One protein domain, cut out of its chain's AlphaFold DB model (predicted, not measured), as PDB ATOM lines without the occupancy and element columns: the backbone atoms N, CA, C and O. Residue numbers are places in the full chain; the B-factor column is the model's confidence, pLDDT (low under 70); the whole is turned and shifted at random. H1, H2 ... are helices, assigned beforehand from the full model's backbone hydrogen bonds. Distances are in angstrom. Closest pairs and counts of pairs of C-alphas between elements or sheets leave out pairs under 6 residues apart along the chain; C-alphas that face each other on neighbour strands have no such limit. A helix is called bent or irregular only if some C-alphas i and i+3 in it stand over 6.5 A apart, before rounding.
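AT A GLANCE: This is residues 782 to 826 of the 1097 residues of the protein "Oar protein" of Acidisarcina polymorpha (UniProt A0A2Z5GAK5). Four short helices make a small, compact cluster in which H1 and H3 lie toward opposite ends of the longest axis, H4 sits between them and packs on H1, and H2 stands off to one side. Residues 802 to 810, which hold no named element, run from H2 across to H3. The printed part has 45 residues with four named helices, in the order H1, H2, H3, H4, and no named strand; 27 residues belong to the helices, and the class is all helix. The whole is compact, with a radius of gyration of the C-alphas of 9.5 A, and spans 26 by 18 by 15 A.

HOW THE PARTS SIT: H1, residues 782 to 791, is the longest helix by residues, and it touches H4, residues 821 to 824; their closest C-alphas are those of Leu 790 and Glu 822, 4.7 A apart. H2, residues 797 to 801, is close to H1 but not clearly touching it, and the closest C-alphas, of Leu 789 and Val 799, are 6.3 A apart. H2 is also close to H4 but not clearly touching it, with the closest C-alphas, of Val 799 and Leu 821, 7.1 A apart. H3, residues 811 to 818, and H4 meet only through their link and are near each other, with 5 pairs of C-alphas within 10 A. H3 is apart from H1 and from H2. In H2 every O i to N i+4 pair is within hydrogen-bond range, against 0 of 6 in H1, where 5 of 7 O i to N i+3 pairs are, and 2 of 4 in H3; H4 is too short for an O i to N i+4 pair, and its 1 O i to N i+3 pair is within range.

IN THESE COORDINATES: H1 begins at C-alpha 782, (127.217, 147.799, 172.100), and measures 15.2 A from first to last C-alpha. H1 and H3 are irregular: C-alphas 785 and 788 are 9.2 A apart in H1, and C-alphas 814 and 817 are 9.4 A apart in H3. H3 begins at C-alpha 811, (116.215, 143.365, 191.165), and measures 9.7 A. H2 measures 5.9 A, and H4 measures 5.0 A and ends at C-alpha 824, (120.129, 144.922, 184.025).

THE WHOLE: The two C-alphas farthest apart are those of Ser 782 and Gln 813, 26.9 A, while the first and last printed C-alphas, of Ser 782 and Thr 826, are 11.7 A apart. The printed part has no cut. The links H1 to H2 and H3 to H4 are tight, the link H2 to H3 is short with 9 residues, and no link is long. The mean pLDDT of the printed part is 90.8, and no printed residue is under 70.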
ATOM      1  N   SER A 782     125.938 148.386 171.688       86.94
ATOM      2  CA  SER A 782     127.217 147.799 172.100       86.94
ATOM      3  C   SER A 782     127.076 146.585 173.027       86.94
ATOM      4  O   SER A 782     128.011 145.792 173.108       86.94
ATOM      5  N   VAL A 783     125.952 146.413 173.736       87.81
ATOM      6  CA  VAL A 783     125.721 145.235 174.593       87.81
ATOM      7  C   VAL A 783     125.639 143.936 173.793       87.81
ATOM      8  O   VAL A 783     125.945 142.880 174.333       87.81
ATOM      9  N   LEU A 784     125.333 144.005 172.490       86.56
ATOM     10  CA  LEU A 784     125.233 142.841 171.599       86.56
ATOM     11  C   LEU A 784     126.509 141.988 171.557       86.56
ATOM     12  O   LEU A 784     126.447 140.798 171.256       86.56
ATOM     13  N   GLN A 785     127.662 142.562 171.919       88.81
ATOM     14  CA  GLN A 785     128.929 141.835 172.026       88.81
ATOM     15  C   GLN A 785     128.894 140.664 173.028       88.81
ATOM     16  O   GLN A 785     129.705 139.750 172.914       88.81
ATOM     17  N   TYR A 786     127.968 140.678 173.997       89.81
ATOM     18  CA  TYR A 786     127.838 139.631 175.017       89.81
ATOM     19  C   TYR A 786     127.029 138.411 174.547       89.81
ATOM     20  O   TYR A 786     126.974 137.404 175.255       89.81
ATOM     21  N   GLY A 787     126.436 138.465 173.348       88.44
ATOM     22  CA  GLY A 787     125.742 137.335 172.730       88.44
ATOM     23  C   GLY A 787     124.698 136.700 173.651       88.44
ATOM     24  O   GLY A 787     123.904 137.391 174.285       88.44
ATOM     25  N   SER A 788     124.733 135.371 173.770       87.06
ATOM     26  CA  SER A 788     123.755 134.596 174.542       87.06
ATOM     27  C   SER A 788     123.719 134.878 176.041       87.06
ATOM     28  O   SER A 788     122.743 134.508 176.688       87.06
ATOM     29  N   LEU A 789     124.739 135.539 176.602       90.56
ATOM     30  CA  LEU A 789     124.728 135.927 178.015       90.56
ATOM     31  C   LEU A 789     123.616 136.931 178.331       90.56
ATOM     32  O   LEU A 789     123.172 136.997 179.470       90.56
ATOM     33  N   LEU A 790     123.147 137.699 177.342       89.25
ATOM     34  CA  LEU A 790     122.157 138.754 177.553       89.25
ATOM     35  C   LEU A 790     120.797 138.228 178.026       89.25
ATOM     36  O   LEU A 790     120.166 138.871 178.860       89.25
ATOM     37  N   SER A 791     120.364 137.054 177.564       86.56
ATOM     38  CA  SER A 791     119.113 136.434 178.037       86.56
ATOM     39  C   SER A 791     119.298 135.516 179.240       86.56
ATOM     40  O   SER A 791     118.312 134.999 179.762       86.56
ATOM     41  N   ALA A 792     120.533 135.300 179.693       89.62
ATOM     42  CA  ALA A 792     120.763 134.579 180.933       89.62
ATOM     43  C   ALA A 792     120.313 135.433 182.124       89.62
ATOM     44  O   ALA A 792     120.337 136.667 182.081       89.62
ATOM     45  N   ASN A 793     119.898 134.764 183.200       91.94
ATOM     46  CA  ASN A 793     119.568 135.443 184.445       91.94
ATOM     47  C   ASN A 793     120.799 136.205 184.963       91.94
ATOM     48  O   ASN A 793     121.925 135.728 184.854       91.94
ATOM     49  N   ILE A 794     120.598 137.370 185.569       94.38
ATOM     50  CA  ILE A 794     121.668 138.207 186.127       94.38
ATOM     51  C   ILE A 794     122.494 137.496 187.215       94.38
ATOM     52  O   ILE A 794     123.625 137.887 187.492       94.38
ATOM     53  N   LEU A 795     121.935 136.451 187.835       93.44
ATOM     54  CA  LEU A 795     122.604 135.596 188.816       93.44
ATOM     55  C   LEU A 795     123.255 134.344 188.212       93.44
ATOM     56  O   LEU A 795     123.802 133.529 188.956       93.44
ATOM     57  N   ASP A 796     123.190 134.154 186.893       94.06
ATOM     58  CA  ASP A 796     123.835 133.025 186.230       94.06
ATOM     59  C   ASP A 796     125.361 133.074 186.466       94.06
ATOM     60  O   ASP A 796     125.975 134.137 186.305       94.06
ATOM     61  N   PRO A 797     126.013 131.951 186.831       94.50
ATOM     62  CA  PRO A 797     127.456 131.914 187.051       94.50
ATOM     63  C   PRO A 797     128.283 132.462 185.883       94.50
ATOM     64  O   PRO A 797     129.322 133.077 186.119       94.50
ATOM     65  N   ALA A 798     127.838 132.277 184.635       94.69
ATOM     66  CA  ALA A 798     128.514 132.804 183.452       94.69
ATOM     67  C   ALA A 798     128.389 134.334 183.345       94.69
ATOM     68  O   ALA A 798     129.343 134.998 182.936       94.69
ATOM     69  N   VAL A 799     127.254 134.902 183.762       95.69
ATOM     70  CA  VAL A 799     127.029 136.357 183.811       95.69
ATOM     71  C   VAL A 799     127.870 136.999 184.919       95.69
ATOM     72  O   VAL A 799     128.542 138.003 184.682       95.69
ATOM     73  N   ILE A 800     127.923 136.375 186.099       94.81
ATOM     74  CA  ILE A 800     128.767 136.826 187.217       94.81
ATOM     75  C   ILE A 800     130.253 136.726 186.849       94.81
ATOM     76  O   ILE A 800     131.023 137.650 187.112       94.81
ATOM     77  N   ALA A 801     130.670 135.633 186.200       94.19
ATOM     78  CA  ALA A 801     132.042 135.458 185.725       94.19
ATOM     79  C   ALA A 801     132.437 136.492 184.657       94.19
ATOM     80  O   ALA A 801     133.604 136.874 184.582       94.19
ATOM     81  N   ALA A 802     131.470 136.985 183.874       93.50
ATOM     82  CA  ALA A 802     131.658 138.095 182.942       93.50
ATOM     83  C   ALA A 802     131.738 139.476 183.634       93.50
ATOM     84  O   ALA A 802     131.968 140.479 182.962       93.50
ATOM     85  N   GLY A 803     131.610 139.534 184.966       95.19
ATOM     86  CA  GLY A 803     131.803 140.736 185.779       95.19
ATOM     87  C   GLY A 803     130.532 141.534 186.063       95.19
ATOM     88  O   GLY A 803     130.624 142.639 186.598       95.19
ATOM     89  N   PHE A 804     129.357 141.002 185.724       96.12
ATOM     90  CA  PHE A 804     128.084 141.678 185.961       96.12
ATOM     91  C   PHE A 804     127.489 141.320 187.321       96.12
ATOM     92  O   PHE A 804     127.690 140.231 187.859       96.12
ATOM     93  N   GLN A 805     126.745 142.267 187.884       93.69
ATOM     94  CA  GLN A 805     126.030 142.125 189.146       93.69
ATOM     95  C   GLN A 805     124.640 142.737 189.003       93.69
ATOM     96  O   GLN A 805     124.377 143.494 188.066       93.69
ATOM     97  N   GLN A 806     123.752 142.426 189.947       93.94
ATOM     98  CA  GLN A 806     122.446 143.070 189.991       93.94
ATOM     99  C   GLN A 806     122.594 144.595 190.140       93.94
ATOM    100  O   GLN A 806     123.425 145.049 190.928       93.94
ATOM    101  N   PRO A 807     121.768 145.387 189.435       94.75
ATOM    102  CA  PRO A 807     121.816 146.845 189.502       94.75
ATOM    103  C   PRO A 807     121.353 147.392 190.862       94.75
ATOM    104  O   PRO A 807     121.769 148.476 191.261       94.75
ATOM    105  N   TYR A 808     120.510 146.644 191.581       95.31
ATOM    106  CA  TYR A 808     120.074 146.928 192.949       95.31
ATOM    107  C   TYR A 808     119.659 145.623 193.666       95.31
ATOM    108  O   TYR A 808     119.359 144.641 192.982       95.31
ATOM    109  N   PRO A 809     119.641 145.575 195.016       92.50
ATOM    110  CA  PRO A 809     119.481 144.329 195.780       92.50
ATOM    111  C   PRO A 809     118.193 143.537 195.504       92.50
ATOM    112  O   PRO A 809     118.201 142.310 195.550       92.50
ATOM    113  N   GLU A 810     117.084 144.221 195.224       91.88
ATOM    114  CA  GLU A 810     115.770 143.611 195.001       91.88
ATOM    115  C   GLU A 810     115.501 143.248 193.528       91.88
ATOM    116  O   GLU A 810     114.423 142.745 193.211       91.88
ATOM    117  N   PHE A 811     116.445 143.482 192.610       93.81
ATOM    118  CA  PHE A 811     116.215 143.365 191.165       93.81
ATOM    119  C   PHE A 811     115.724 141.972 190.752       93.81
ATOM    120  O   PHE A 811     114.669 141.842 190.126       93.81
ATOM    121  N   SER A 812     116.421 140.910 191.169       91.19
ATOM    122  CA  SER A 812     115.990 139.542 190.847       91.19
ATOM    123  C   SER A 812     114.687 139.134 191.533       91.19
ATOM    124  O   SER A 812     113.956 138.309 190.994       91.19
ATOM    125  N   GLN A 813     114.370 139.713 192.695       89.62
ATOM    126  CA  GLN A 813     113.099 139.458 193.374       89.62
ATOM    127  C   GLN A 813     111.929 140.094 192.614       89.62
ATOM    128  O   GLN A 813     110.874 139.478 192.497       89.62
ATOM    129  N   GLN A 814     112.114 141.317 192.111       88.69
ATOM    130  CA  GLN A 814     111.065 142.067 191.426       88.69
ATOM    131  C   GLN A 814     110.785 141.518 190.020       88.69
ATOM    132  O   GLN A 814     109.626 141.359 189.655       88.69
ATOM    133  N   PHE A 815     111.825 141.187 189.248       86.75
ATOM    134  CA  PHE A 815     111.676 140.705 187.867       86.75
ATOM    135  C   PHE A 815     111.547 139.178 187.738       86.75
ATOM    136  O   PHE A 815     111.131 138.682 186.689       86.75
ATOM    137  N   GLY A 816     111.915 138.406 188.766       85.56
ATOM    138  CA  GLY A 816     111.868 136.944 188.727       85.56
ATOM    139  C   GLY A 816     112.651 136.362 187.543       85.56
ATOM    140  O   GLY A 816     113.838 136.641 187.367       85.56
ATOM    141  N   GLY A 817     111.982 135.560 186.709       77.44
ATOM    142  CA  GLY A 817     112.574 134.968 185.501       77.44
ATOM    143  C   GLY A 817     113.028 135.993 184.452       77.44
ATOM    144  O   GLY A 817     113.942 135.702 183.687       77.44
ATOM    145  N   SER A 818     112.461 137.203 184.469       83.19
ATOM    146  CA  SER A 818     112.822 138.304 183.566       83.19
ATOM    147  C   SER A 818     114.008 139.138 184.065       83.19
ATOM    148  O   SER A 818     114.355 140.141 183.447       83.19
ATOM    149  N   ALA A 819     114.649 138.753 185.175       91.12
ATOM    150  CA  ALA A 819     115.840 139.417 185.704       91.12
ATOM    151  C   ALA A 819     117.089 139.046 184.886       91.12
ATOM    152  O   ALA A 819     118.008 138.408 185.401       91.12
ATOM    153  N   THR A 820     117.103 139.373 183.597       91.38
ATOM    154  CA  THR A 820     118.180 139.016 182.666       91.38
ATOM    155  C   THR A 820     119.330 140.022 182.702       91.38
ATOM    156  O   THR A 820     119.182 141.145 183.197       91.38
ATOM    157  N   LEU A 821     120.490 139.634 182.159       92.56
ATOM    158  CA  LEU A 821     121.598 140.566 181.947       92.56
ATOM    159  C   LEU A 821     121.186 141.735 181.039       92.56
ATOM    160  O   LEU A 821     121.558 142.871 181.312       92.56
ATOM    161  N   GLU A 822     120.395 141.487 179.996       88.31
ATOM    162  CA  GLU A 822     119.864 142.552 179.142       88.31
ATOM    163  C   GLU A 822     119.088 143.595 179.953       88.31
ATOM    164  O   GLU A 822     119.400 144.784 179.868       88.31
ATOM    165  N   GLN A 823     118.120 143.156 180.763       89.50
ATOM    166  CA  GLN A 823     117.292 144.047 181.573       89.50
ATOM    167  C   GLN A 823     118.151 144.867 182.550       89.50
ATOM    168  O   GLN A 823     117.922 146.064 182.729       89.50
ATOM    169  N   ALA A 824     119.185 144.251 183.132       92.81
ATOM    170  CA  ALA A 824     120.129 144.922 184.025       92.81
ATOM    171  C   ALA A 824     120.999 145.986 183.324       92.81
ATOM    172  O   ALA A 824     121.485 146.901 183.986       92.81
ATOM    173  N   LEU A 825     121.197 145.875 182.006       91.44
ATOM    174  CA  LEU A 825     121.990 146.804 181.194       91.44
ATOM    175  C   LEU A 825     121.160 147.934 180.559       91.44
ATOM    176  O   LEU A 825     121.714 148.772 179.840       91.44
ATOM    177  N   THR A 826     119.848 147.971 180.795       88.38
ATOM    178  CA  THR A 826     118.997 149.088 180.362       88.38
ATOM    179  C   THR A 826     119.333 150.375 181.140       88.38
ATOM    180  O   THR A 826     119.848 150.302 182.257       88.38
TER     181      THR A 826